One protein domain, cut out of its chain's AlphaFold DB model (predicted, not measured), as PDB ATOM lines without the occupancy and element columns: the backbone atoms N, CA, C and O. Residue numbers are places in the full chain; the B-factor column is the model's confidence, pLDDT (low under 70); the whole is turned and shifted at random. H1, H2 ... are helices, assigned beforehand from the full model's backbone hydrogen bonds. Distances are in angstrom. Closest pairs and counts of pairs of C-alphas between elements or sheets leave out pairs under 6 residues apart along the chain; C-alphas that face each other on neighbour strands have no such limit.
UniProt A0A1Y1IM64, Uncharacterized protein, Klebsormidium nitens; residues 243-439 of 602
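This is residues 243 to 439 of the 602 residues of an uncharacterized protein of Klebsormidium nitens (UniProt A0A1Y1IM64). Two groups of helices sit end to end: H1 to H5, crossing at mixed angles, and an up-and-down bundle of H7, H8 and H9, each running against the one before, with H6 packed on H8. H3 and H5 both touch H7 where the groups meet. The 197 printed residues hold nine named helices, H1 to H9 in order, and no named strand; the class is all helix. The whole is compact, with a radius of gyration of the C-alphas of 17.3 A and spans of 50 by 39 by 33 A.

H1, residues 243 to 251, touches H4, residues 293 to 304; their closest C-alphas, of Val 246 and Thr 298, are 6.2 A apart. H2, residues 256 to 269, touches H5, residues 308 to 328, at a shallow tilt of 12 degrees, the same way, closest at C-alphas 262 and 309, 6.4 A. H3, residues 271 to 285, is the hub, touching five helices, among them H5, about perpendicular at 81 degrees, with residues 273 to 278 alone, closest at C-alphas 277 and 320, 5.5 A. H7, residues 364 to 373, and H8, residues 378 to 397, form a hairpin, closest at C-alphas 370 and 381, 6.0 A. H6, residues 336 to 350, touches H8, closest at C-alphas 342 and 382, 5.5 A. H9, residues 402 to 421, only just touches H7, with 3 pairs of C-alphas within 8 A, closest at C-alphas 413 and 366, 6.5 A. Every O i to N i+4 pair is within hydrogen-bond range in H1, H3, H6, H7, H8 and H9, against 8 of 10 in H2, 7 of 8 in H4 and 15 of 17 in H5.

H1 begins at C-alpha 243 (55.883, -19.382, -26.465), and H9, 28.5 A long, ends at C-alpha 421 (43.477, -26.130, -51.738). H5 spans 27.5 A, with a kink of 30 degrees near residue 317, and H8 28.2 A.

The printed part has no cut. The C-alphas farthest apart, of Glu 257 and Arg 398, are 55.2 A apart. The link H6 to H7 is long, 13 residues. The pLDDT is under 70 at residue 252, residues 353 to 360 and residues 421 to 435.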
ATOM      1  N   ILE A 243      54.929 -19.452 -25.355       85.25
ATOM      2  CA  ILE A 243      55.883 -19.382 -26.465       85.25
ATOM      3  C   ILE A 243      57.230 -20.053 -26.140       85.25
ATOM      4  O   ILE A 243      57.796 -20.717 -27.007       85.25
ATOM      5  N   ASP A 244      57.704 -19.979 -24.892       79.38
ATOM      6  CA  ASP A 244      58.976 -20.588 -24.473       79.38
ATOM      7  C   ASP A 244      58.872 -22.115 -24.410       79.38
ATOM      8  O   ASP A 244      59.803 -22.836 -24.761       79.38
ATOM      9  N   ILE A 245      57.708 -22.621 -24.002       74.81
ATOM     10  CA  ILE A 245      57.432 -24.062 -23.934       74.81
ATOM     11  C   ILE A 245      57.344 -24.660 -25.340       74.81
ATOM     12  O   ILE A 245      57.806 -25.773 -25.597       74.81
ATOM     13  N   VAL A 246      56.764 -23.922 -26.281       83.62
ATOM     14  CA  VAL A 246      56.683 -24.380 -27.669       83.62
ATOM     15  C   VAL A 246      58.065 -24.309 -28.329       83.62
ATOM     16  O   VAL A 246      58.433 -25.255 -29.025       83.62
ATOM     17  N   LYS A 247      58.882 -23.284 -28.016       85.81
ATOM     18  CA  LYS A 247      60.314 -23.250 -28.374       85.81
ATOM     19  C   LYS A 247      61.036 -24.497 -27.869       85.81
ATOM     20  O   LYS A 247      61.726 -25.135 -28.653       85.81
ATOM     21  N   ALA A 248      60.838 -24.861 -26.597       75.56
ATOM     22  CA  ALA A 248      61.399 -26.067 -25.976       75.56
ATOM     23  C   ALA A 248      61.175 -27.305 -26.835       75.56
ATOM     24  O   ALA A 248      62.104 -28.013 -27.206       75.56
ATOM     25  N   THR A 249      59.900 -27.507 -27.166       77.38
ATOM     26  CA  THR A 249      59.410 -28.690 -27.859       77.38
ATOM     27  C   THR A 249      59.995 -28.766 -29.266       77.38
ATOM     28  O   THR A 249      60.354 -29.842 -29.733       77.38
ATOM     29  N   MET A 250      60.122 -27.621 -29.947       83.69
ATOM     30  CA  MET A 250      60.809 -27.552 -31.236       83.69
ATOM     31  C   MET A 250      62.289 -27.879 -31.083       83.69
ATOM     32  O   MET A 250      62.795 -28.718 -31.823       83.69
ATOM     33  N   TRP A 251      62.949 -27.239 -30.118       79.81
ATOM     34  CA  TRP A 251      64.392 -27.287 -29.908       79.81
ATOM     35  C   TRP A 251      64.896 -28.697 -29.590       79.81
ATOM     36  O   TRP A 251      65.916 -29.108 -30.132       79.81
ATOM     37  N   GLU A 252      64.155 -29.477 -28.793       69.56
ATOM     38  CA  GLU A 252      64.500 -30.869 -28.449       69.56
ATOM     39  C   GLU A 252      64.681 -31.781 -29.675       69.56
ATOM     40  O   GLU A 252      65.427 -32.754 -29.616       69.56
ATOM     41  N   SER A 253      64.014 -31.464 -30.788       72.69
ATOM     42  CA  SER A 253      64.095 -32.237 -32.032       72.69
ATOM     43  C   SER A 253      65.200 -31.774 -32.995       72.69
ATOM     44  O   SER A 253      65.372 -32.377 -34.051       72.69
ATOM     45  N   ILE A 254      65.944 -30.711 -32.657       81.19
ATOM     46  CA  ILE A 254      66.912 -30.066 -33.559       81.19
ATOM     47  C   ILE A 254      68.307 -30.692 -33.401       81.19
ATOM     48  O   ILE A 254      68.823 -30.731 -32.280       81.19
ATOM     49  N   PRO A 255      68.970 -31.110 -34.501       81.06
ATOM     50  CA  PRO A 255      70.371 -31.533 -34.471       81.06
ATOM     51  C   PRO A 255      71.304 -30.436 -33.935       81.06
ATOM     52  O   PRO A 255      71.120 -29.262 -34.252       81.06
ATOM     53  N   GLU A 256      72.353 -30.808 -33.192       73.81
ATOM     54  CA  GLU A 256      73.274 -29.861 -32.526       73.81
ATOM     55  C   GLU A 256      73.891 -28.803 -33.453       73.81
ATOM     56  O   GLU A 256      74.199 -27.697 -33.010       73.81
ATOM     57  N   GLU A 257      74.068 -29.121 -34.735       81.00
ATOM     58  CA  GLU A 257      74.630 -28.213 -35.741       81.00
ATOM     59  C   GLU A 257      73.686 -27.052 -36.105       81.00
ATOM     60  O   GLU A 257      74.141 -26.021 -36.592       81.00
ATOM     61  N   GLN A 258      72.374 -27.205 -35.881       80.88
ATOM     62  CA  GLN A 258      71.344 -26.227 -36.263       80.88
ATOM     63  C   GLN A 258      70.761 -25.461 -35.066       80.88
ATOM     64  O   GLN A 258      70.022 -24.494 -35.259       80.88
ATOM     65  N   GLN A 259      71.083 -25.866 -33.833       77.62
ATOM     66  CA  GLN A 259      70.529 -25.262 -32.615       77.62
ATOM     67  C   GLN A 259      70.918 -23.787 -32.464       77.62
ATOM     68  O   GLN A 259      70.054 -22.958 -32.183       77.62
ATOM     69  N   ASP A 260      72.183 -23.438 -32.723       77.56
ATOM     70  CA  ASP A 260      72.664 -22.057 -32.583       77.56
ATOM     71  C   ASP A 260      72.009 -21.106 -33.605       77.56
ATOM     72  O   ASP A 260      71.652 -19.975 -33.264       77.56
ATOM     73  N   ASP A 261      71.806 -21.558 -34.852       84.19
ATOM     74  CA  ASP A 261      71.101 -20.782 -35.887       84.19
ATOM     75  C   ASP A 261      69.619 -20.595 -35.535       84.19
ATOM     76  O   ASP A 261      69.083 -19.489 -35.643       84.19
ATOM     77  N   PHE A 262      68.968 -21.656 -35.048       87.56
ATOM     78  CA  PHE A 262      67.586 -21.601 -34.581       87.56
ATOM     79  C   PHE A 262      67.417 -20.605 -33.429       87.56
ATOM     80  O   PHE A 262      66.533 -19.747 -33.484       87.56
ATOM     81  N   ASP A 263      68.272 -20.684 -32.404       81.56
ATOM     82  CA  ASP A 263      68.211 -19.792 -31.248       81.56
ATOM     83  C   ASP A 263      68.450 -18.337 -31.646       81.56
ATOM     84  O   ASP A 263      67.701 -17.457 -31.221       81.56
ATOM     85  N   LYS A 264      69.418 -18.085 -32.533       83.56
ATOM     86  CA  LYS A 264      69.677 -16.744 -33.058       83.56
ATOM     87  C   LYS A 264      68.456 -16.166 -33.780       83.56
ATOM     88  O   LYS A 264      68.035 -15.059 -33.452       83.56
ATOM     89  N   LYS A 265      67.869 -16.904 -34.728       89.44
ATOM     90  CA  LYS A 265      66.676 -16.461 -35.475       89.44
ATOM     91  C   LYS A 265      65.483 -16.211 -34.556       89.44
ATOM     92  O   LYS A 265      64.730 -15.260 -34.757       89.44
ATOM     93  N   TRP A 266      65.301 -17.077 -33.561       88.81
ATOM     94  CA  TRP A 266      64.236 -16.944 -32.578       88.81
ATOM     95  C   TRP A 266      64.388 -15.668 -31.748       88.81
ATOM     96  O   TRP A 266      63.432 -14.908 -31.593       88.81
ATOM     97  N   ASP A 267      65.594 -15.426 -31.234       81.56
ATOM     98  CA  ASP A 267      65.885 -14.272 -30.390       81.56
ATOM     99  C   ASP A 267      65.805 -12.959 -31.195       81.56
ATOM    100  O   ASP A 267      65.235 -11.981 -30.710       81.56
ATOM    101  N   GLU A 268      66.285 -12.946 -32.447       86.31
ATOM    102  CA  GLU A 268      66.186 -11.797 -33.364       86.31
ATOM    103  C   GLU A 268      64.736 -11.417 -33.699       86.31
ATOM    104  O   GLU A 268      64.418 -10.232 -33.805       86.31
ATOM    105  N   ALA A 269      63.843 -12.402 -33.848       86.50
ATOM    106  CA  ALA A 269      62.430 -12.151 -34.131       86.50
ATOM    107  C   ALA A 269      61.667 -11.567 -32.929       86.50
ATOM    108  O   ALA A 269      60.642 -10.909 -33.114       86.50
ATOM    109  N   GLY A 270      62.168 -11.783 -31.710       83.88
ATOM    110  CA  GLY A 270      61.587 -11.262 -30.479       83.88
ATOM    111  C   GLY A 270      60.398 -12.081 -29.963       83.88
ATOM    112  O   GLY A 270      59.424 -12.359 -30.665       83.88
ATOM    113  N   ARG A 271      60.450 -12.423 -28.672       83.06
ATOM    114  CA  ARG A 271      59.482 -13.293 -27.981       83.06
ATOM    115  C   ARG A 271      58.026 -12.833 -28.113       83.06
ATOM    116  O   ARG A 271      57.176 -13.621 -28.523       83.06
ATOM    117  N   ASP A 272      57.748 -11.560 -27.834       82.94
ATOM    118  CA  ASP A 272      56.389 -11.000 -27.883       82.94
ATOM    119  C   ASP A 272      55.792 -11.059 -29.294       82.94
ATOM    120  O   ASP A 272      54.602 -11.328 -29.482       82.94
ATOM    121  N   HIS A 273      56.637 -10.837 -30.301       83.88
ATOM    122  CA  HIS A 273      56.242 -10.846 -31.704       83.88
ATOM    123  C   HIS A 273      55.931 -12.261 -32.193       83.88
ATOM    124  O   HIS A 273      54.898 -12.493 -32.827       83.88
ATOM    125  N   LEU A 274      56.766 -13.236 -31.822       90.12
ATOM    126  CA  LEU A 274      56.506 -14.650 -32.091       90.12
ATOM    127  C   LEU A 274      55.241 -15.136 -31.369       90.12
ATOM    128  O   LEU A 274      54.414 -15.814 -31.977       90.12
ATOM    129  N   SER A 275      55.034 -14.725 -30.115       88.69
ATOM    130  CA  SER A 275      53.825 -15.036 -29.341       88.69
ATOM    131  C   SER A 275      52.557 -14.487 -30.012       88.69
ATOM    132  O   SER A 275      51.574 -15.208 -30.201       88.69
ATOM    133  N   ALA A 276      52.581 -13.229 -30.469       85.88
ATOM    134  CA  ALA A 276      51.481 -12.643 -31.234       85.88
ATOM    135  C   ALA A 276      51.238 -13.382 -32.563       85.88
ATOM    136  O   ALA A 276      50.090 -13.649 -32.924       85.88
ATOM    137  N   THR A 277      52.308 -13.772 -33.256       89.94
ATOM    138  CA  THR A 277      52.232 -14.536 -34.511       89.94
ATOM    139  C   THR A 277      51.599 -15.910 -34.291       89.94
ATOM    140  O   THR A 277      50.741 -16.328 -35.069       89.94
ATOM    141  N   PHE A 278      51.926 -16.593 -33.194       90.31
ATOM    142  CA  PHE A 278      51.291 -17.859 -32.829       90.31
ATOM    143  C   PHE A 278      49.784 -17.729 -32.610       90.31
ATOM    144  O   PHE A 278      49.029 -18.597 -33.045       90.31
ATOM    145  N   LYS A 279      49.321 -16.633 -32.002       88.25
ATOM    146  CA  LYS A 279      47.881 -16.359 -31.840       88.25
ATOM    147  C   LYS A 279      47.186 -16.180 -33.185       88.25
ATOM    148  O   LYS A 279      46.084 -16.689 -33.379       88.25
ATOM    149  N   VAL A 280      47.844 -15.504 -34.130       88.25
ATOM    150  CA  VAL A 280      47.351 -15.376 -35.511       88.25
ATOM    151  C   VAL A 280      47.239 -16.748 -36.169       88.25
ATOM    152  O   VAL A 280      46.171 -17.091 -36.667       88.25
ATOM    153  N   LEU A 281      48.310 -17.545 -36.143       91.00
ATOM    154  CA  LEU A 281      48.313 -18.884 -36.739       91.00
ATOM    155  C   LEU A 281      47.235 -19.773 -36.114       91.00
ATOM    156  O   LEU A 281      46.515 -20.459 -36.832       91.00
ATOM    157  N   SER A 282      47.071 -19.707 -34.796       90.38
ATOM    158  CA  SER A 282      46.053 -20.472 -34.078       90.38
ATOM    159  C   SER A 282      44.646 -20.113 -34.546       90.38
ATOM    160  O   SER A 282      43.846 -21.000 -34.833       90.38
ATOM    161  N   PHE A 283      44.360 -18.821 -34.719       88.38
ATOM    162  CA  PHE A 283      43.075 -18.364 -35.247       88.38
ATOM    163  C   PHE A 283      42.826 -18.849 -36.685       88.38
ATOM    164  O   PHE A 283      41.701 -19.208 -37.038       88.38
ATOM    165  N   ILE A 284      43.870 -18.869 -37.519       87.94
ATOM    166  CA  ILE A 284      43.773 -19.308 -38.915       87.94
ATOM    167  C   ILE A 284      43.534 -20.817 -39.000       87.94
ATOM    168  O   ILE A 284      42.589 -21.247 -39.659       87.94
ATOM    169  N   TYR A 285      44.363 -21.615 -38.327       88.75
ATOM    170  CA  TYR A 285      44.503 -23.043 -38.616       88.75
ATOM    171  C   TYR A 285      43.811 -23.976 -37.617       88.75
ATOM    172  O   TYR A 285      43.616 -25.149 -37.932       88.75
ATOM    173  N   LEU A 286      43.409 -23.498 -36.435       88.00
ATOM    174  CA  LEU A 286      42.635 -24.314 -35.497       88.00
ATOM    175  C   LEU A 286      41.130 -24.144 -35.724       88.00
ATOM    176  O   LEU A 286      40.637 -23.034 -35.922       88.00
ATOM    177  N   ASP A 287      40.384 -25.246 -35.631       82.69
ATOM    178  CA  ASP A 287      38.921 -25.243 -35.779       82.69
ATOM    179  C   ASP A 287      38.215 -24.523 -34.626       82.69
ATOM    180  O   ASP A 287      37.124 -23.973 -34.785       82.69
ATOM    181  N   LYS A 288      38.803 -24.580 -33.425       78.56
ATOM    182  CA  LYS A 288      38.223 -24.031 -32.199       78.56
ATOM    183  C   LYS A 288      39.305 -23.389 -31.335       78.56
ATOM    184  O   LYS A 288      40.386 -23.968 -31.216       78.56
ATOM    185  N   PRO A 289      38.992 -22.264 -30.669       74.00
ATOM    186  CA  PRO A 289      39.900 -21.670 -29.699       74.00
ATOM    187  C   PRO A 289      40.117 -22.633 -28.530       74.00
ATOM    188  O   PRO A 289      39.178 -23.300 -28.073       74.00
ATOM    189  N   CYS A 290      41.350 -22.700 -28.035       77.75
ATOM    190  CA  CYS A 290      41.664 -23.485 -26.843       77.75
ATOM    191  C   CYS A 290      41.444 -22.646 -25.575       77.75
ATOM    192  O   CYS A 290      41.436 -21.419 -25.610       77.75
ATOM    193  N   LYS A 291      41.211 -23.315 -24.437       72.19
ATOM    194  CA  LYS A 291      41.071 -22.622 -23.142       72.19
ATOM    195  C   LYS A 291      42.424 -22.223 -22.552       72.19
ATOM    196  O   LYS A 291      42.489 -21.241 -21.822       72.19
ATOM    197  N   ASP A 292      43.456 -23.008 -22.845       79.56
ATOM    198  CA  ASP A 292      44.843 -22.776 -22.451       79.56
ATOM    199  C   ASP A 292      45.648 -22.365 -23.690       79.56
ATOM    200  O   ASP A 292      45.597 -23.035 -24.722       79.56
ATOM    201  N   GLU A 293      46.389 -21.264 -23.581       81.69
ATOM    202  CA  GLU A 293      47.248 -20.729 -24.642       81.69
ATOM    203  C   GLU A 293      48.391 -21.695 -24.992       81.69
ATOM    204  O   GLU A 293      48.769 -21.820 -26.153       81.69
ATOM    205  N   MET A 294      48.913 -22.449 -24.021       80.31
ATOM    206  CA  MET A 294      49.960 -23.435 -24.296       80.31
ATOM    207  C   MET A 294      49.414 -24.629 -25.074       80.31
ATOM    208  O   MET A 294      50.064 -25.101 -26.008       80.31
ATOM    209  N   GLU A 295      48.209 -25.090 -24.734       81.00
ATOM    210  CA  GLU A 295      47.507 -26.097 -25.531       81.00
ATOM    211  C   GLU A 295      47.254 -25.574 -26.950       81.00
ATOM    212  O   GLU A 295      47.465 -26.305 -27.919       81.00
ATOM    213  N   GLU A 296      46.859 -24.304 -27.071       86.38
ATOM    214  CA  GLU A 296      46.648 -23.636 -28.351       86.38
ATOM    215  C   GLU A 296      47.913 -23.659 -29.214       86.38
ATOM    216  O   GLU A 296      47.897 -24.202 -30.316       86.38
ATOM    217  N   PHE A 297      49.035 -23.156 -28.698       90.06
ATOM    218  CA  PHE A 297      50.280 -23.067 -29.462       90.06
ATOM    219  C   PHE A 297      50.837 -24.449 -29.807       90.06
ATOM    220  O   PHE A 297      51.332 -24.656 -30.915       90.06
ATOM    221  N   THR A 298      50.715 -25.410 -28.887       86.62
ATOM    222  CA  THR A 298      51.152 -26.794 -29.117       86.62
ATOM    223  C   THR A 298      50.352 -27.436 -30.247       86.62
ATOM    224  O   THR A 298      50.933 -28.041 -31.149       86.62
ATOM    225  N   LYS A 299      49.021 -27.275 -30.248       88.00
ATOM    226  CA  LYS A 299      48.163 -27.777 -31.334       88.00
ATOM    227  C   LYS A 299      48.439 -27.070 -32.652       88.00
ATOM    228  O   LYS A 299      48.463 -27.730 -33.687       88.00
ATOM    229  N   THR A 300      48.675 -25.761 -32.620       91.69
ATOM    230  CA  THR A 300      49.025 -24.981 -33.810       91.69
ATOM    231  C   THR A 300      50.334 -25.460 -34.415       91.69
ATOM    232  O   THR A 300      50.376 -25.692 -35.614       91.69
ATOM    233  N   TYR A 301      51.380 -25.685 -33.617       91.62
ATOM    234  CA  TYR A 301      52.628 -26.265 -34.118       91.62
ATOM    235  C   TYR A 301      52.402 -27.668 -34.707       91.62
ATOM    236  O   TYR A 301      52.795 -27.937 -35.844       91.62
ATOM    237  N   ALA A 302      51.683 -28.532 -33.983       89.31
ATOM    238  CA  ALA A 302      51.386 -29.894 -34.422       89.31
ATOM    239  C   ALA A 302      50.572 -29.957 -35.729       89.31
ATOM    240  O   ALA A 302      50.733 -30.904 -36.499       89.31
ATOM    241  N   HIS A 303      49.731 -28.954 -36.008       90.88
ATOM    242  CA  HIS A 303      48.935 -28.869 -37.237       90.88
ATOM    243  C   HIS A 303      49.797 -28.927 -38.505       90.88
ATOM    244  O   HIS A 303      49.409 -29.572 -39.476       90.88
ATOM    245  N   PHE A 304      50.966 -28.282 -38.503       90.56
ATOM    246  CA  PHE A 304      51.804 -28.177 -39.701       90.56
ATOM    247  C   PHE A 304      52.622 -29.432 -39.993       90.56
ATOM    248  O   PHE A 304      53.074 -29.587 -41.122       90.56
ATOM    249  N   GLN A 305      52.807 -30.321 -39.009       91.50
ATOM    250  CA  GLN A 305      53.587 -31.558 -39.164       91.50
ATOM    251  C   GLN A 305      55.005 -31.304 -39.715       91.50
ATOM    252  O   GLN A 305      55.517 -32.062 -40.537       91.50
ATOM    253  N   LEU A 306      55.630 -30.210 -39.273       90.44
ATOM    254  CA  LEU A 306      56.990 -29.816 -39.638       90.44
ATOM    255  C   LEU A 306      57.916 -29.942 -38.427       90.44
ATOM    256  O   LEU A 306      57.492 -29.720 -37.295       90.44
ATOM    257  N   GLU A 307      59.189 -30.233 -38.682       89.44
ATOM    258  CA  GLU A 307      60.240 -30.135 -37.665       89.44
ATOM    259  C   GLU A 307      60.491 -28.673 -37.267       89.44
ATOM    260  O   GLU A 307      60.260 -27.757 -38.064       89.44
ATOM    261  N   GLY A 308      61.024 -28.454 -36.060       88.88
ATOM    262  CA  GLY A 308      61.234 -27.127 -35.471       88.88
ATOM    263  C   GLY A 308      61.875 -26.093 -36.412       88.88
ATOM    264  O   GLY A 308      61.272 -25.038 -36.627       88.88
ATOM    265  N   PRO A 309      63.035 -26.379 -37.041       90.12
ATOM    266  CA  PRO A 309      63.703 -25.433 -37.935       90.12
ATOM    267  C   PRO A 309      62.871 -25.132 -39.184       90.12
ATOM    268  O   PRO A 309      62.758 -23.985 -39.610       90.12
ATOM    269  N   GLN A 310      62.218 -26.153 -39.747       92.06
ATOM    270  CA  GLN A 310      61.380 -25.991 -40.932       92.06
ATOM    271  C   GLN A 310      60.124 -25.180 -40.626       92.06
ATOM    272  O   GLN A 310      59.735 -24.337 -41.431       92.06
ATOM    273  N   PHE A 311      59.493 -25.419 -39.478       93.88
ATOM    274  CA  PHE A 311      58.354 -24.634 -39.029       93.88
ATOM    275  C   PHE A 311      58.750 -23.172 -38.800       93.88
ATOM    276  O   PHE A 311      58.053 -22.274 -39.280       93.88
ATOM    277  N   LEU A 312      59.881 -22.927 -38.127       93.50
ATOM    278  CA  LEU A 312      60.384 -21.577 -37.884       93.50
ATOM    279  C   LEU A 312      60.613 -20.829 -39.206       93.50
ATOM    280  O   LEU A 312      60.049 -19.753 -39.408       93.50
ATOM    281  N   ASP A 313      61.373 -21.423 -40.127       92.94
ATOM    282  CA  ASP A 313      61.782 -20.763 -41.368       92.94
ATOM    283  C   ASP A 313      60.651 -20.644 -42.399       92.94
ATOM    284  O   ASP A 313      60.550 -19.627 -43.088       92.94
ATOM    285  N   LYS A 314      59.795 -21.668 -42.534       92.75
ATOM    286  CA  LYS A 314      58.770 -21.720 -43.593       92.75
ATOM    287  C   LYS A 314      57.420 -21.157 -43.169       92.75
ATOM    288  O   LYS A 314      56.655 -20.744 -44.038       92.75
ATOM    289  N   ILE A 315      57.108 -21.162 -41.873       93.69
ATOM    290  CA  ILE A 315      55.792 -20.763 -41.361       93.69
ATOM    291  C   ILE A 315      55.923 -19.566 -40.428       93.69
ATOM    292  O   ILE A 315      55.408 -18.494 -40.738       93.69
ATOM    293  N   LEU A 316      56.617 -19.715 -39.300       93.38
ATOM    294  CA  LEU A 316      56.542 -18.727 -38.229       93.38
ATOM    295  C   LEU A 316      57.176 -17.385 -38.620       93.38
ATOM    296  O   LEU A 316      56.516 -16.355 -38.512       93.38
ATOM    297  N   LEU A 317      58.415 -17.382 -39.122       93.75
ATOM    298  CA  LEU A 317      59.111 -16.146 -39.501       93.75
ATOM    299  C   LEU A 317      58.459 -15.414 -40.687       93.75
ATOM    300  O   LEU A 317      58.383 -14.186 -40.632       93.75
ATOM    301  N   PRO A 318      57.980 -16.088 -41.753       91.94
ATOM    302  CA  PRO A 318      57.228 -15.414 -42.811       91.94
ATOM    303  C   PRO A 318      55.958 -14.728 -42.300       91.94
ATOM    304  O   PRO A 318      55.742 -13.556 -42.595       91.94
ATOM    305  N   PHE A 319      55.154 -15.409 -41.475       91.62
ATOM    306  CA  PHE A 319      53.957 -14.801 -40.887       91.62
ATOM    307  C   PHE A 319      54.300 -13.666 -39.916       91.62
ATOM    308  O   PHE A 319      53.604 -12.652 -39.911       91.62
ATOM    309  N   ALA A 320      55.380 -13.799 -39.142       90.19
ATOM    310  CA  ALA A 320      55.861 -12.746 -38.253       90.19
ATOM    311  C   ALA A 320      56.259 -11.489 -39.042       90.19
ATOM    312  O   ALA A 320      55.882 -10.381 -38.664       90.19
ATOM    313  N   ARG A 321      56.948 -11.643 -40.180       88.75
ATOM    314  CA  ARG A 321      57.286 -10.522 -41.074       88.75
ATOM    315  C   ARG A 321      56.041  -9.854 -41.647       88.75
ATOM    316  O   ARG A 321      55.900  -8.645 -41.517       88.75
ATOM    317  N   THR A 322      55.095 -10.620 -42.191       88.06
ATOM    318  CA  THR A 322      53.834 -10.059 -42.709       88.06
ATOM    319  C   THR A 322      53.024  -9.364 -41.615       88.06
ATOM    320  O   THR A 322      52.423  -8.314 -41.843       88.06
ATOM    321  N   TYR A 323      53.014  -9.923 -40.404       85.56
ATOM    322  CA  TYR A 323      52.382  -9.279 -39.262       85.56
ATOM    323  C   TYR A 323      53.064  -7.945 -38.936       85.56
ATOM    324  O   TYR A 323      52.384  -6.935 -38.781       85.56
ATOM    325  N   GLU A 324      54.394  -7.902 -38.907       83.50
ATOM    326  CA  GLU A 324      55.159  -6.676 -38.678       83.50
ATOM    327  C   GLU A 324      54.928  -5.614 -39.764       83.50
ATOM    328  O   GLU A 324      54.724  -4.444 -39.440       83.50
ATOM    329  N   GLU A 325      54.890  -6.014 -41.035       80.81
ATOM    330  CA  GLU A 325      54.543  -5.147 -42.169       80.81
ATOM    331  C   GLU A 325      53.136  -4.563 -42.008       80.81
ATOM    332  O   GLU A 325      52.925  -3.362 -42.190       80.81
ATOM    333  N   LEU A 326      52.171  -5.378 -41.568       81.38
ATOM    334  CA  LEU A 326      50.821  -4.913 -41.268       81.38
ATOM    335  C   LEU A 326      50.811  -3.878 -40.128       81.38
ATOM    336  O   LEU A 326      49.995  -2.954 -40.161       81.38
ATOM    337  N   LEU A 327      51.712  -3.984 -39.143       77.25
ATOM    338  CA  LEU A 327      51.847  -3.024 -38.038       77.25
ATOM    339  C   LEU A 327      52.520  -1.720 -38.478       77.25
ATOM    340  O   LEU A 327      51.970  -0.630 -38.273       77.25
ATOM    341  N   LYS A 328      53.714  -1.829 -39.065       79.94
ATOM    342  CA  LYS A 328      54.605  -0.701 -39.365       79.94
ATOM    343  C   LYS A 328      54.229   0.018 -40.663       79.94
ATOM    344  O   LYS A 328      54.442   1.226 -40.758       79.94
ATOM    345  N   GLY A 329      53.575  -0.672 -41.596       78.75
ATOM    346  CA  GLY A 329      53.276  -0.170 -42.936       78.75
ATOM    347  C   GLY A 329      54.498  -0.175 -43.851       78.75
ATOM    348  O   GLY A 329      55.545  -0.717 -43.504       78.75
ATOM    349  N   GLY A 330      54.356   0.450 -45.022       76.56
ATOM    350  CA  GLY A 330      55.435   0.534 -46.019       76.56
ATOM    351  C   GLY A 330      55.283  -0.438 -47.187       76.56
ATOM    352  O   GLY A 330      56.273  -0.813 -47.811       76.56
ATOM    353  N   TYR A 331      54.047  -0.841 -47.493       82.38
ATOM    354  CA  TYR A 331      53.757  -1.641 -48.676       82.38
ATOM    355  C   TYR A 331      54.142  -0.885 -49.958       82.38
ATOM    356  O   TYR A 331      53.815   0.293 -50.122       82.38
ATOM    357  N   THR A 332      54.810  -1.576 -50.882       81.56
ATOM    358  CA  THR A 332      55.202  -1.030 -52.187       81.56
ATOM    359  C   THR A 332      54.772  -1.979 -53.299       81.56
ATOM    360  O   THR A 332      54.821  -3.196 -53.149       81.56
ATOM    361  N   CYS A 333      54.321  -1.424 -54.422       84.19
ATOM    362  CA  CYS A 333      54.013  -2.184 -55.632       84.19
ATOM    363  C   CYS A 333      54.191  -1.297 -56.872       84.19
ATOM    364  O   CYS A 333      54.512  -0.115 -56.751       84.19
ATOM    365  N   SER A 334      53.996  -1.861 -58.067       86.38
ATOM    366  CA  SER A 334      54.199  -1.149 -59.336       86.38
ATOM    367  C   SER A 334      53.262   0.050 -59.537       86.38
ATOM    368  O   SER A 334      53.618   0.974 -60.263       86.38
ATOM    369  N   SER A 335      52.083   0.046 -58.909       86.62
ATOM    370  CA  SER A 335      51.124   1.152 -58.948       86.62
ATOM    371  C   SER A 335      51.210   1.972 -57.663       86.62
ATOM    372  O   SER A 335      50.847   1.505 -56.583       86.62
ATOM    373  N   GLU A 336      51.660   3.224 -57.769       83.69
ATOM    374  CA  GLU A 336      51.721   4.145 -56.625       83.69
ATOM    375  C   GLU A 336      50.327   4.402 -56.025       83.69
ATOM    376  O   GLU A 336      50.176   4.526 -54.808       83.69
ATOM    377  N   THR A 337      49.290   4.415 -56.869       82.81
ATOM    378  CA  THR A 337      47.894   4.557 -56.441       82.81
ATOM    379  C   THR A 337      47.443   3.366 -55.600       82.81
ATOM    380  O   THR A 337      46.974   3.570 -54.482       82.81
ATOM    381  N   GLU A 338      47.650   2.134 -56.077       83.75
ATOM    382  CA  GLU A 338      47.255   0.929 -55.329       83.75
ATOM    383  C   GLU A 338      48.059   0.799 -54.031       83.75
ATOM    384  O   GLU A 338      47.495   0.475 -52.988       83.75
ATOM    385  N   ALA A 339      49.361   1.114 -54.056       85.00
ATOM    386  CA  ALA A 339      50.189   1.118 -52.851       85.00
ATOM    387  C   ALA A 339      49.641   2.087 -51.792       85.00
ATOM    388  O   ALA A 339      49.516   1.729 -50.617       85.00
ATOM    389  N   ARG A 340      49.261   3.302 -52.210       83.00
ATOM    390  CA  ARG A 340      48.657   4.306 -51.327       83.00
ATOM    391  C   ARG A 340      47.315   3.837 -50.767       83.00
ATOM    392  O   ARG A 340      47.059   4.055 -49.583       83.00
ATOM    393  N   GLU A 341      46.463   3.221 -51.581       83.06
ATOM    394  CA  GLU A 341      45.147   2.735 -51.149       83.06
ATOM    395  C   GLU A 341      45.250   1.544 -50.190       83.06
ATOM    396  O   GLU A 341      44.599   1.546 -49.143       83.06
ATOM    397  N   ILE A 342      46.131   0.581 -50.468       87.06
ATOM    398  CA  ILE A 342      46.419  -0.553 -49.576       87.06
ATOM    399  C   ILE A 342      46.891  -0.052 -48.211       87.06
ATOM    400  O   ILE A 342      46.381  -0.471 -47.169       87.06
ATOM    401  N   GLU A 343      47.826   0.895 -48.202       85.06
ATOM    402  CA  GLU A 343      48.340   1.490 -46.973       85.06
ATOM    403  C   GLU A 343      47.246   2.282 -46.223       85.06
ATOM    404  O   GLU A 343      47.189   2.269 -44.989       85.06
ATOM    405  N   THR A 344      46.311   2.913 -46.939       80.62
ATOM    406  CA  THR A 344      45.121   3.526 -46.334       80.62
ATOM    407  C   THR A 344      44.232   2.488 -45.652       80.62
ATOM    408  O   THR A 344      43.924   2.648 -44.467       80.62
ATOM    409  N   PHE A 345      43.856   1.404 -46.336       84.69
ATOM    410  CA  PHE A 345      43.030   0.352 -45.735       84.69
ATOM    411  C   PHE A 345      43.719  -0.315 -44.548       84.69
ATOM    412  O   PHE A 345      43.084  -0.509 -43.511       84.69
ATOM    413  N   ARG A 346      45.030  -0.570 -44.639       85.56
ATOM    414  CA  ARG A 346      45.847  -1.056 -43.518       85.56
ATOM    415  C   ARG A 346      45.690  -0.158 -42.288       85.56
ATOM    416  O   ARG A 346      45.340  -0.641 -41.208       85.56
ATOM    417  N   ARG A 347      45.887   1.158 -42.442       81.25
ATOM    418  CA  ARG A 347      45.741   2.131 -41.343       81.25
ATOM    419  C   ARG A 347      44.323   2.179 -40.785       81.25
ATOM    420  O   ARG A 347      44.153   2.318 -39.572       81.25
ATOM    421  N   LEU A 348      43.306   2.106 -41.641       79.62
ATOM    422  CA  LEU A 348      41.906   2.156 -41.223       79.62
ATOM    423  C   LEU A 348      41.502   0.903 -40.436       79.62
ATOM    424  O   LEU A 348      40.925   1.025 -39.352       79.62
ATOM    425  N   LEU A 349      41.864  -0.282 -40.929       83.31
ATOM    426  CA  LEU A 349      41.650  -1.551 -40.235       83.31
ATOM    427  C   LEU A 349      42.387  -1.571 -38.892       83.31
ATOM    428  O   LEU A 349      41.792  -1.927 -37.877       83.31
ATOM    429  N   TRP A 350      43.619  -1.051 -38.826       80.75
ATOM    430  CA  TRP A 350      44.383  -0.949 -37.574       80.75
ATOM    431  C   TRP A 350      43.683  -0.133 -36.468       80.75
ATOM    432  O   TRP A 350      43.913  -0.334 -35.269       80.75
ATOM    433  N   ARG A 351      42.785   0.788 -36.841       78.38
ATOM    434  CA  ARG A 351      41.977   1.564 -35.884       78.38
ATOM    435  C   ARG A 351      40.794   0.779 -35.322       78.38
ATOM    436  O   ARG A 351      40.251   1.182 -34.290       78.38
ATOM    437  N   VAL A 352      40.418  -0.344 -35.934       77.94
ATOM    438  CA  VAL A 352      39.467  -1.307 -35.370       77.94
ATOM    439  C   VAL A 352      40.181  -2.067 -34.251       77.94
ATOM    440  O   VAL A 352      40.791  -3.116 -34.458       77.94
ATOM    441  N   LYS A 353      40.160  -1.476 -33.050       66.31
ATOM    442  CA  LYS A 353      40.848  -2.011 -31.871       66.31
ATOM    443  C   LYS A 353      40.253  -3.355 -31.421       66.31
ATOM    444  O   LYS A 353      39.038  -3.543 -31.534       66.31
ATOM    445  N   PRO A 354      41.072  -4.254 -30.843       60.62
ATOM    446  CA  PRO A 354      40.570  -5.478 -30.234       60.62
ATOM    447  C   PRO A 354      39.601  -5.158 -29.086       60.62
ATOM    448  O   PRO A 354      39.775  -4.174 -28.362       60.62
ATOM    449  N   GLY A 355      38.581  -5.998 -28.896       52.09
ATOM    450  CA  GLY A 355      37.793  -5.987 -27.662       52.09
ATOM    451  C   GLY A 355      38.668  -6.308 -26.439       52.09
ATOM    452  O   GLY A 355      39.720  -6.926 -26.583       52.09
ATOM    453  N   TYR A 356      38.228  -5.870 -25.253       34.81
ATOM    454  CA  TYR A 356      38.908  -6.030 -23.956       34.81
ATOM    455  C   TYR A 356      39.703  -7.347 -23.826       34.81
ATOM    456  O   TYR A 356      39.137  -8.426 -23.984       34.81
ATOM    457  N   GLY A 357      41.001  -7.238 -23.511       40.69
ATOM    458  CA  GLY A 357      41.872  -8.369 -23.160       40.69
ATOM    459  C   GLY A 357      42.538  -9.111 -24.323       40.69
ATOM    460  O   GLY A 357      43.267 -10.064 -24.074       40.69
ATOM    461  N   ARG A 358      42.325  -8.702 -25.580       54.22
ATOM    462  CA  ARG A 358      42.970  -9.340 -26.741       54.22
ATOM    463  C   ARG A 358      44.240  -8.632 -27.188       54.22
ATOM    464  O   ARG A 358      44.296  -7.405 -27.224       54.22
ATOM    465  N   THR A 359      45.196  -9.430 -27.649       57.41
ATOM    466  CA  THR A 359      46.433  -8.971 -28.295       57.41
ATOM    467  C   THR A 359      46.210  -8.575 -29.766       57.41
ATOM    468  O   THR A 359      46.861  -7.650 -30.235       57.41
ATOM    469  N   LEU A 360      45.242  -9.191 -30.471       66.81
ATOM    470  CA  LEU A 360      44.949  -8.938 -31.894       66.81
ATOM    471  C   LEU A 360      43.446  -8.770 -32.212       66.81
ATOM    472  O   LEU A 360      42.605  -9.433 -31.594       66.81
ATOM    473  N   PRO A 361      43.073  -7.915 -33.188       75.44
ATOM    474  CA  PRO A 361      41.712  -7.844 -33.723       75.44
ATOM    475  C   PRO A 361      41.349  -9.060 -34.595       75.44
ATOM    476  O   PRO A 361      42.198  -9.572 -35.316       75.44
ATOM    477  N   GLY A 362      40.070  -9.456 -34.622       80.56
ATOM    478  CA  GLY A 362      39.602 -10.619 -35.401       80.56
ATOM    479  C   GLY A 362      39.743 -10.494 -36.927       80.56
ATOM    480  O   GLY A 362      39.794 -11.506 -37.615       80.56
ATOM    481  N   TRP A 363      39.863  -9.275 -37.466       88.19
ATOM    482  CA  TRP A 363      40.098  -9.047 -38.900       88.19
ATOM    483  C   TRP A 363      41.558  -9.304 -39.316       88.19
ATOM    484  O   TRP A 363      41.825  -9.558 -40.491       88.19
ATOM    485  N   ALA A 364      42.512  -9.226 -38.378       88.94
ATOM    486  CA  ALA A 364      43.944  -9.263 -38.685       88.94
ATOM    487  C   ALA A 364      44.398 -10.582 -39.337       88.94
ATOM    488  O   ALA A 364      45.127 -10.505 -40.321       88.94
ATOM    489  N   PRO A 365      43.938 -11.771 -38.898       89.81
ATOM    490  CA  PRO A 365      44.239 -13.034 -39.574       89.81
ATOM    491  C   PRO A 365      43.890 -13.052 -41.069       89.81
ATOM    492  O   PRO A 365      44.693 -13.515 -41.876       89.81
ATOM    493  N   VAL A 366      42.732 -12.494 -41.451       90.06
ATOM    494  CA  VAL A 366      42.306 -12.407 -42.859       90.06
ATOM    495  C   VAL A 366      43.236 -11.484 -43.644       90.06
ATOM    496  O   VAL A 366      43.682 -11.838 -44.731       90.06
ATOM    497  N   ALA A 367      43.576 -10.321 -43.080       90.38
ATOM    498  CA  ALA A 367      44.506  -9.392 -43.715       90.38
ATOM    499  C   ALA A 367      45.904 -10.008 -43.882       90.38
ATOM    500  O   ALA A 367      46.479  -9.911 -44.957       90.38
ATOM    501  N   ILE A 368      46.439 -10.679 -42.858       89.19
ATOM    502  CA  ILE A 368      47.768 -11.310 -42.907       89.19
ATOM    503  C   ILE A 368      47.825 -12.375 -44.003       89.19
ATOM    504  O   ILE A 368      48.781 -12.393 -44.778       89.19
ATOM    505  N   LEU A 369      46.794 -13.219 -44.125       87.44
ATOM    506  CA  LEU A 369      46.714 -14.160 -45.244       87.44
ATOM    507  C   LEU A 369      46.642 -13.449 -46.595       87.44
ATOM    508  O   LEU A 369      47.340 -13.856 -47.515       87.44
ATOM    509  N   ALA A 370      45.863 -12.372 -46.708       87.62
ATOM    510  CA  ALA A 370      45.772 -11.603 -47.945       87.62
ATOM    511  C   ALA A 370      47.128 -11.006 -48.353       87.62
ATOM    512  O   ALA A 370      47.533 -11.146 -49.503       87.62
ATOM    513  N   PHE A 371      47.856 -10.386 -47.419       87.19
ATOM    514  CA  PHE A 371      49.197  -9.853 -47.678       87.19
ATOM    515  C   PHE A 371      50.180 -10.956 -48.077       87.19
ATOM    516  O   PHE A 371      50.977 -10.756 -48.988       87.19
ATOM    517  N   LYS A 372      50.100 -12.128 -47.441       85.31
ATOM    518  CA  LYS A 372      50.950 -13.275 -47.769       85.31
ATOM    519  C   LYS A 372      50.644 -13.847 -49.159       85.31
ATOM    520  O   LYS A 372      51.565 -14.075 -49.939       85.31
ATOM    521  N   ASP A 373      49.376 -14.097 -49.470       82.25
ATOM    522  CA  ASP A 373      48.973 -14.799 -50.694       82.25
ATOM    523  C   ASP A 373      48.905 -13.854 -51.919       82.25
ATOM    524  O   ASP A 373      49.099 -14.297 -53.053       82.25
ATOM    525  N   PHE A 374      48.705 -12.543 -51.710       82.44
ATOM    526  CA  PHE A 374      48.642 -11.514 -52.765       82.44
ATOM    527  C   PHE A 374      49.786 -10.501 -52.734       82.44
ATOM    528  O   PHE A 374      49.663  -9.438 -53.341       82.44
ATOM    529  N   ALA A 375      50.925 -10.837 -52.120       77.06
ATOM    530  CA  ALA A 375      52.104  -9.966 -52.053       77.06
ATOM    531  C   ALA A 375      52.539  -9.391 -53.421       77.06
ATOM    532  O   ALA A 375      53.067  -8.285 -53.499       77.06
ATOM    533  N   HIS A 376      52.301 -10.133 -54.509       80.75
ATOM    534  CA  HIS A 376      52.641  -9.736 -55.883       80.75
ATOM    535  C   HIS A 376      51.421  -9.388 -56.756       80.75
ATOM    536  O   HIS A 376      51.563  -9.174 -57.956       80.75
ATOM    537  N   HIS A 377      50.224  -9.326 -56.168       84.06
ATOM    538  CA  HIS A 377      48.957  -9.076 -56.861       84.06
ATOM    539  C   HIS A 377      48.202  -7.933 -56.168       84.06
ATOM    540  O   HIS A 377      47.164  -8.145 -55.539       84.06
ATOM    541  N   SER A 378      48.730  -6.711 -56.284       86.38
ATOM    542  CA  SER A 378      48.230  -5.509 -55.596       86.38
ATOM    543  C   SER A 378      46.731  -5.264 -55.783       86.38
ATOM    544  O   SER A 378      46.046  -4.999 -54.801       86.38
ATOM    545  N   GLY A 379      46.190  -5.440 -56.992       85.19
ATOM    546  CA  GLY A 379      44.748  -5.293 -57.233       85.19
ATOM    547  C   GLY A 379      43.881  -6.293 -56.447       85.19
ATOM    548  O   GLY A 379      42.848  -5.919 -55.894       85.19
ATOM    549  N   ALA A 380      44.316  -7.553 -56.330       82.44
ATOM    550  CA  ALA A 380      43.600  -8.575 -55.556       82.44
ATOM    551  C   ALA A 380      43.712  -8.332 -54.043       82.44
ATOM    552  O   ALA A 380      42.735  -8.504 -53.306       82.44
ATOM    553  N   LEU A 381      44.887  -7.888 -53.581       86.81
ATOM    554  CA  LEU A 381      45.096  -7.471 -52.197       86.81
ATOM    555  C   LEU A 381      44.178  -6.298 -51.839       86.81
ATOM    556  O   LEU A 381      43.452  -6.368 -50.848       86.81
ATOM    557  N   LEU A 382      44.160  -5.256 -52.672       87.12
ATOM    558  CA  LEU A 382      43.315  -4.081 -52.484       87.12
ATOM    559  C   LEU A 382      41.832  -4.463 -52.409       87.12
ATOM    560  O   LEU A 382      41.173  -4.134 -51.425       87.12
ATOM    561  N   GLN A 383      41.331  -5.239 -53.376       86.44
ATOM    562  CA  GLN A 383      39.940  -5.707 -53.381       86.44
ATOM    563  C   GLN A 383      39.595  -6.505 -52.113       86.44
ATOM    564  O   GLN A 383      38.511  -6.358 -51.545       86.44
ATOM    565  N   THR A 384      40.517  -7.344 -51.636       87.75
ATOM    566  CA  THR A 384      40.319  -8.110 -50.400       87.75
ATOM    567  C   THR A 384      40.211  -7.187 -49.190       87.75
ATOM    568  O   THR A 384      39.306  -7.352 -48.370       87.75
ATOM    569  N   LEU A 385      41.102  -6.197 -49.079       89.25
ATOM    570  CA  LEU A 385      41.086  -5.232 -47.983       89.25
ATOM    571  C   LEU A 385      39.821  -4.365 -48.010       89.25
ATOM    572  O   LEU A 385      39.234  -4.151 -46.955       89.25
ATOM    573  N   GLU A 386      39.345  -3.948 -49.186       88.75
ATOM    574  CA  GLU A 386      38.072  -3.232 -49.358       88.75
ATOM    575  C   GLU A 386      36.866  -4.039 -48.859       88.75
ATOM    576  O   GLU A 386      35.990  -3.519 -48.156       88.75
ATOM    577  N   LYS A 387      36.795  -5.325 -49.218       90.38
ATOM    578  CA  LYS A 387      35.703  -6.199 -48.770       90.38
ATOM    579  C   LYS A 387      35.810  -6.505 -47.273       90.38
ATOM    580  O   LYS A 387      34.805  -6.449 -46.564       90.38
ATOM    581  N   LEU A 388      37.021  -6.749 -46.763       91.88
ATOM    582  CA  LEU A 388      37.276  -6.935 -45.331       91.88
ATOM    583  C   LEU A 388      36.861  -5.700 -44.528       91.88
ATOM    584  O   LEU A 388      36.262  -5.816 -43.456       91.88
ATOM    585  N   ASP A 389      37.135  -4.519 -45.069       90.62
ATOM    586  CA  ASP A 389      36.742  -3.244 -44.500       90.62
ATOM    587  C   ASP A 389      35.229  -3.106 -44.351       90.62
ATOM    588  O   ASP A 389      34.710  -2.827 -43.265       90.62
ATOM    589  N   ARG A 390      34.526  -3.367 -45.455       92.06
ATOM    590  CA  ARG A 390      33.068  -3.366 -45.547       92.06
ATOM    591  C   ARG A 390      32.444  -4.329 -44.549       92.06
ATOM    592  O   ARG A 390      31.556  -3.926 -43.798       92.06
ATOM    593  N   LEU A 391      32.928  -5.570 -44.507       93.50
ATOM    594  CA  LEU A 391      32.451  -6.585 -43.574       93.50
ATOM    595  C   LEU A 391      32.682  -6.160 -42.117       93.50
ATOM    596  O   LEU A 391      31.770  -6.236 -41.291       93.50
ATOM    597  N   SER A 392      33.879  -5.649 -41.811       91.94
ATOM    598  CA  SER A 392      34.225  -5.148 -40.476       91.94
ATOM    599  C   SER A 392      33.270  -4.034 -40.043       91.94
ATOM    600  O   SER A 392      32.753  -4.044 -38.925       91.94
ATOM    601  N   MET A 393      32.999  -3.078 -40.935       90.75
ATOM    602  CA  MET A 393      32.114  -1.949 -40.653       90.75
ATOM    603  C   MET A 393      30.655  -2.360 -40.502       90.75
ATOM    604  O   MET A 393      30.001  -1.887 -39.571       90.75
ATOM    605  N   PHE A 394      30.173  -3.276 -41.340       93.81
ATOM    606  CA  PHE A 394      28.847  -3.866 -41.202       93.81
ATOM    607  C   PHE A 394      28.648  -4.466 -39.806       93.81
ATOM    608  O   PHE A 394      27.739  -4.060 -39.079       93.81
ATOM    609  N   MET A 395      29.536  -5.375 -39.391       92.69
ATOM    610  CA  MET A 395      29.406  -6.062 -38.105       92.69
ATOM    611  C   MET A 395      29.485  -5.091 -36.921       92.69
ATOM    612  O   MET A 395      28.742  -5.229 -35.946       92.69
ATOM    613  N   LEU A 396      30.350  -4.075 -37.002       89.44
ATOM    614  CA  LEU A 396      30.460  -3.053 -35.963       89.44
ATOM    615  C   LEU A 396      29.203  -2.177 -35.871       89.44
ATOM    616  O   LEU A 396      28.712  -1.956 -34.764       89.44
ATOM    617  N   VAL A 397      28.664  -1.708 -37.002       91.19
ATOM    618  CA  VAL A 397      27.454  -0.866 -37.051       91.19
ATOM    619  C   VAL A 397      26.209  -1.633 -36.620       91.19
ATOM    620  O   VAL A 397      25.380  -1.094 -35.890       91.19
ATOM    621  N   ARG A 398      26.121  -2.922 -36.956       91.81
ATOM    622  CA  ARG A 398      25.081  -3.825 -36.440       91.81
ATOM    623  C   ARG A 398      25.262  -4.198 -34.971       91.81
ATOM    624  O   ARG A 398      24.410  -4.882 -34.410       91.81
ATOM    625  N   GLY A 399      26.355  -3.776 -34.337       88.19
ATOM    626  CA  GLY A 399      26.612  -4.039 -32.927       88.19
ATOM    627  C   GLY A 399      26.903  -5.508 -32.622       88.19
ATOM    628  O   GLY A 399      26.648  -5.951 -31.502       88.19
ATOM    629  N   TRP A 400      27.442  -6.269 -33.580       90.12
ATOM    630  CA  TRP A 400      27.778  -7.676 -33.370       90.12
ATOM    631  C   TRP A 400      28.751  -7.840 -32.199       90.12
ATOM    632  O   TRP A 400      29.690  -7.053 -31.999       90.12
ATOM    633  N   SER A 401      28.526  -8.888 -31.404       86.94
ATOM    634  CA  SER A 401      29.448  -9.267 -30.336       86.94
ATOM    635  C   SER A 401      30.792  -9.695 -30.930       86.94
ATOM    636  O   SER A 401      30.866 -10.103 -32.087       86.94
ATOM    637  N   VAL A 402      31.866  -9.621 -30.141       84.62
ATOM    638  CA  VAL A 402      33.192 -10.011 -30.646       84.62
ATOM    639  C   VAL A 402      33.221 -11.494 -31.038       84.62
ATOM    640  O   VAL A 402      33.850 -11.852 -32.021       84.62
ATOM    641  N   LYS A 403      32.448 -12.335 -30.338       86.31
ATOM    642  CA  LYS A 403      32.273 -13.752 -30.672       86.31
ATOM    643  C   LYS A 403      31.683 -13.953 -32.075       86.31
ATOM    644  O   LYS A 403      32.244 -14.704 -32.856       86.31
ATOM    645  N   LEU A 404      30.591 -13.253 -32.403       90.31
ATOM    646  CA  LEU A 404      29.958 -13.348 -33.729       90.31
ATOM    647  C   LEU A 404      30.878 -12.832 -34.843       90.31
ATOM    648  O   LEU A 404      30.885 -13.372 -35.944       90.31
ATOM    649  N   GLN A 405      31.665 -11.791 -34.553       90.62
ATOM    650  CA  GLN A 405      32.665 -11.288 -35.494       90.62
ATOM    651  C   GLN A 405      33.738 -12.341 -35.780       90.62
ATOM    652  O   GLN A 405      34.043 -12.594 -36.942       90.62
ATOM    653  N   ASP A 406      34.273 -12.985 -34.740       87.94
ATOM    654  CA  ASP A 406      35.284 -14.035 -34.896       87.94
ATOM    655  C   ASP A 406      34.744 -15.238 -35.670       87.94
ATOM    656  O   ASP A 406      35.423 -15.735 -36.561       87.94
ATOM    657  N   GLU A 407      33.513 -15.673 -35.384       89.62
ATOM    658  CA  GLU A 407      32.848 -16.755 -36.123       89.62
ATOM    659  C   GLU A 407      32.727 -16.417 -37.618       89.62
ATOM    660  O   GLU A 407      32.992 -17.265 -38.477       89.62
ATOM    661  N   ARG A 408      32.402 -15.162 -37.954       92.00
ATOM    662  CA  ARG A 408      32.336 -14.719 -39.351       92.00
ATOM    663  C   ARG A 408      33.711 -14.671 -40.009       92.00
ATOM    664  O   ARG A 408      33.844 -15.180 -41.119       92.00
ATOM    665  N   TYR A 409      34.732 -14.120 -39.349       91.38
ATOM    666  CA  TYR A 409      36.097 -14.131 -39.891       91.38
ATOM    667  C   TYR A 409      36.638 -15.551 -40.043       91.38
ATOM    668  O   TYR A 409      37.269 -15.849 -41.050       91.38
ATOM    669  N   LYS A 410      36.339 -16.456 -39.106       88.62
ATOM    670  CA  LYS A 410      36.711 -17.868 -39.224       88.62
ATOM    671  C   LYS A 410      36.054 -18.520 -40.439       88.62
ATOM    672  O   LYS A 410      36.741 -19.146 -41.231       88.62
ATOM    673  N   THR A 411      34.769 -18.248 -40.671       90.44
ATOM    674  CA  THR A 411      34.055 -18.719 -41.872       90.44
ATOM    675  C   THR A 411      34.710 -18.214 -43.171       90.44
ATOM    676  O   THR A 411      34.784 -18.952 -44.157       90.44
ATOM    677  N   VAL A 412      35.214 -16.971 -43.182       90.12
ATOM    678  CA  VAL A 412      36.007 -16.431 -44.304       90.12
ATOM    679  C   VAL A 412      37.296 -17.229 -44.493       90.12
ATOM    680  O   VAL A 412      37.580 -17.641 -45.613       90.12
ATOM    681  N   LEU A 413      38.054 -17.469 -43.419       88.44
ATOM    682  CA  LEU A 413      39.330 -18.196 -43.455       88.44
ATOM    683  C   LEU A 413      39.156 -19.653 -43.904       88.44
ATOM    684  O   LEU A 413      39.918 -20.127 -44.739       88.44
ATOM    685  N   ASP A 414      38.126 -20.342 -43.417       86.31
ATOM    686  CA  ASP A 414      37.841 -21.726 -43.809       86.31
ATOM    687  C   ASP A 414      37.474 -21.809 -45.300       86.31
ATOM    688  O   ASP A 414      37.917 -22.703 -46.023       86.31
ATOM    689  N   SER A 415      36.712 -20.828 -45.796       84.06
ATOM    690  CA  SER A 415      36.385 -20.735 -47.224       84.06
ATOM    691  C   SER A 415      37.610 -20.377 -48.074       84.06
ATOM    692  O   SER A 415      37.744 -20.873 -49.194       84.06
ATOM    693  N   TRP A 416      38.515 -19.553 -47.537       84.44
ATOM    694  CA  TRP A 416      39.795 -19.213 -48.159       84.44
ATOM    695  C   TRP A 416      40.678 -20.451 -48.321       84.44
ATOM    696  O   TRP A 416      41.153 -20.722 -49.419       84.44
ATOM    697  N   ASP A 417      40.850 -21.246 -47.262       77.81
ATOM    698  CA  ASP A 417      41.647 -22.477 -47.292       77.81
ATOM    699  C   ASP A 417      41.105 -23.487 -48.318       77.81
ATOM    700  O   ASP A 417      41.865 -24.049 -49.111       77.81
ATOM    701  N   ILE A 418      39.778 -23.657 -48.387       73.94
ATOM    702  CA  ILE A 418      39.132 -24.496 -49.406       73.94
ATOM    703  C   ILE A 418      39.434 -23.983 -50.822       73.94
ATOM    704  O   ILE A 418      39.738 -24.787 -51.708       73.94
ATOM    705  N   ALA A 419      39.351 -22.668 -51.053       70.00
ATOM    706  CA  ALA A 419      39.632 -22.070 -52.357       70.00
ATOM    707  C   ALA A 419      41.099 -22.279 -52.769       70.00
ATOM    708  O   ALA A 419      41.370 -22.723 -53.888       70.00
ATOM    709  N   THR A 420      42.038 -22.058 -51.845       70.06
ATOM    710  CA  THR A 420      43.474 -22.271 -52.068       70.06
ATOM    711  C   THR A 420      43.794 -23.739 -52.346       70.06
ATOM    712  O   THR A 420      44.457 -24.041 -53.336       70.06
ATOM    713  N   LYS A 421      43.269 -24.678 -51.545       68.44
ATOM    714  CA  LYS A 421      43.477 -26.130 -51.738       68.44
ATOM    715  C   LYS A 421      42.933 -26.647 -53.068       68.44
ATOM    716  O   LYS A 421      43.451 -27.623 -53.603       68.44
ATOM    717  N   ARG A 422      41.897 -26.007 -53.614       60.66
ATOM    718  CA  ARG A 422      41.322 -26.340 -54.926       60.66
ATOM    719  C   ARG A 422      42.054 -25.685 -56.102       60.66
ATOM    720  O   ARG A 422      41.616 -25.859 -57.234       60.66
ATOM    721  N   GLY A 423      43.135 -24.939 -55.855       58.44
ATOM    722  CA  GLY A 423      43.877 -24.221 -56.896       58.44
ATOM    723  C   GLY A 423      43.089 -23.067 -57.520       58.44
ATOM    724  O   GLY A 423      43.468 -22.560 -58.570       58.44
ATOM    725  N   LEU A 424      41.996 -22.633 -56.881       54.56
ATOM    726  CA  LEU A 424      41.149 -21.542 -57.371       54.56
ATOM    727  C   LEU A 424      41.787 -20.167 -57.132       54.56
ATOM    728  O   LEU A 424      41.264 -19.162 -57.595       54.56
ATOM    729  N   THR A 425      42.915 -20.110 -56.418       52.88
ATOM    730  CA  THR A 425      43.662 -18.880 -56.128       52.88
ATOM    731  C   THR A 425      44.639 -18.474 -57.227       52.88
ATOM    732  O   THR A 425      45.143 -17.351 -57.204       52.88
ATOM    733  N   SER A 426      44.903 -19.344 -58.209       45.91
ATOM    734  CA  SER A 426      45.710 -18.976 -59.366       45.91
ATOM    735  C   SER A 426      44.817 -18.430 -60.482       45.91
ATOM    736  O   SER A 426      44.056 -19.179 -61.087       45.91
ATOM    737  N   VAL A 427      45.039 -17.159 -60.822       44.12
ATOM    738  CA  VAL A 427      44.666 -16.500 -62.086       44.12
ATOM    739  C   VAL A 427      43.278 -15.825 -62.127       44.12
ATOM    740  O   VAL A 427      42.227 -16.451 -62.122       44.12
ATOM    741  N   SER A 428      43.325 -14.495 -62.292       41.75
ATOM    742  CA  SER A 428      42.270 -13.570 -62.752       41.75
ATOM    743  C   SER A 428      41.049 -13.313 -61.848       41.75
ATOM    744  O   SER A 428      40.011 -13.943 -61.970       41.75
ATOM    745  N   GLY A 429      41.150 -12.269 -61.018       43.28
ATOM    746  CA  GLY A 429      40.141 -11.200 -60.869       43.28
ATOM    747  C   GLY A 429      38.757 -11.471 -60.252       43.28
ATOM    748  O   GLY A 429      38.180 -10.528 -59.721       43.28
ATOM    749  N   SER A 430      38.211 -12.692 -60.271       50.28
ATOM    750  CA  SER A 430      36.829 -12.974 -59.822       50.28
ATOM    751  C   SER A 430      36.713 -14.104 -58.791       50.28
ATOM    752  O   SER A 430      35.649 -14.698 -58.630       50.28
ATOM    753  N   ILE A 431      37.794 -14.418 -58.075       52.69
ATOM    754  CA  ILE A 431      37.834 -15.530 -57.102       52.69
ATOM    755  C   ILE A 431      36.946 -15.233 -55.873       52.69
ATOM    756  O   ILE A 431      36.555 -16.138 -55.140       52.69
ATOM    757  N   TRP A 432      36.601 -13.958 -55.656       56.00
ATOM    758  CA  TRP A 432      35.966 -13.480 -54.426       56.00
ATOM    759  C   TRP A 432      34.458 -13.292 -54.488       56.00
ATOM    760  O   TRP A 432      33.915 -12.823 -53.493       56.00
ATOM    761  N   GLU A 433      33.784 -13.581 -55.600       55.78
ATOM    762  CA  GLU A 433      32.323 -13.460 -55.654       55.78
ATOM    763  C   GLU A 433      31.656 -14.593 -54.870       55.78
ATOM    764  O   GLU A 433      31.851 -15.774 -55.151       55.78
ATOM    765  N   GLY A 434      30.862 -14.225 -53.860       58.97
ATOM    766  CA  GLY A 434      30.077 -15.183 -53.075       58.97
ATOM    767  C   GLY A 434      30.834 -15.837 -51.917       58.97
ATOM    768  O   GLY A 434      30.281 -16.711 -51.245       58.97
ATOM    769  N   LEU A 435      32.067 -15.406 -51.636       68.50
ATOM    770  CA  LEU A 435      32.741 -15.780 -50.396       68.50
ATOM    771  C   LEU A 435      32.102 -15.059 -49.197       68.50
ATOM    772  O   LEU A 435      31.578 -13.957 -49.356       68.50
ATOM    773  N   PRO A 436      32.207 -15.601 -47.967       80.44
ATOM    774  CA  PRO A 436      31.682 -14.965 -46.749       80.44
ATOM    775  C   PRO A 436      32.281 -13.579 -46.439       80.44
ATOM    776  O   PRO A 436      31.901 -12.938 -45.457       80.44
ATOM    777  N   LEU A 437      33.240 -13.126 -47.247       85.69
ATOM    778  CA  LEU A 437      33.789 -11.778 -47.219       85.69
ATOM    779  C   LEU A 437      32.817 -10.746 -47.822       85.69
ATOM    780  O   LEU A 437      32.809  -9.596 -47.389       85.69
ATOM    781  N   ASP A 438      31.982 -11.159 -48.779       87.31
ATOM    782  CA  ASP A 438      30.907 -10.335 -49.323       87.31
ATOM    783  C   ASP A 438      29.717 -10.263 -48.362       87.31
ATOM    784  O   ASP A 438      29.425 -11.192 -47.600       87.31
ATOM    785  N   LEU A 439      29.007  -9.138 -48.430       90.62
ATOM    786  CA  LEU A 439      27.716  -8.983 -47.776       90.62
ATOM    787  C   LEU A 439      26.618  -9.504 -48.703       90.62
ATOM    788  O   LEU A 439      26.532  -9.108 -49.865       90.62
TER     789      LEU A 439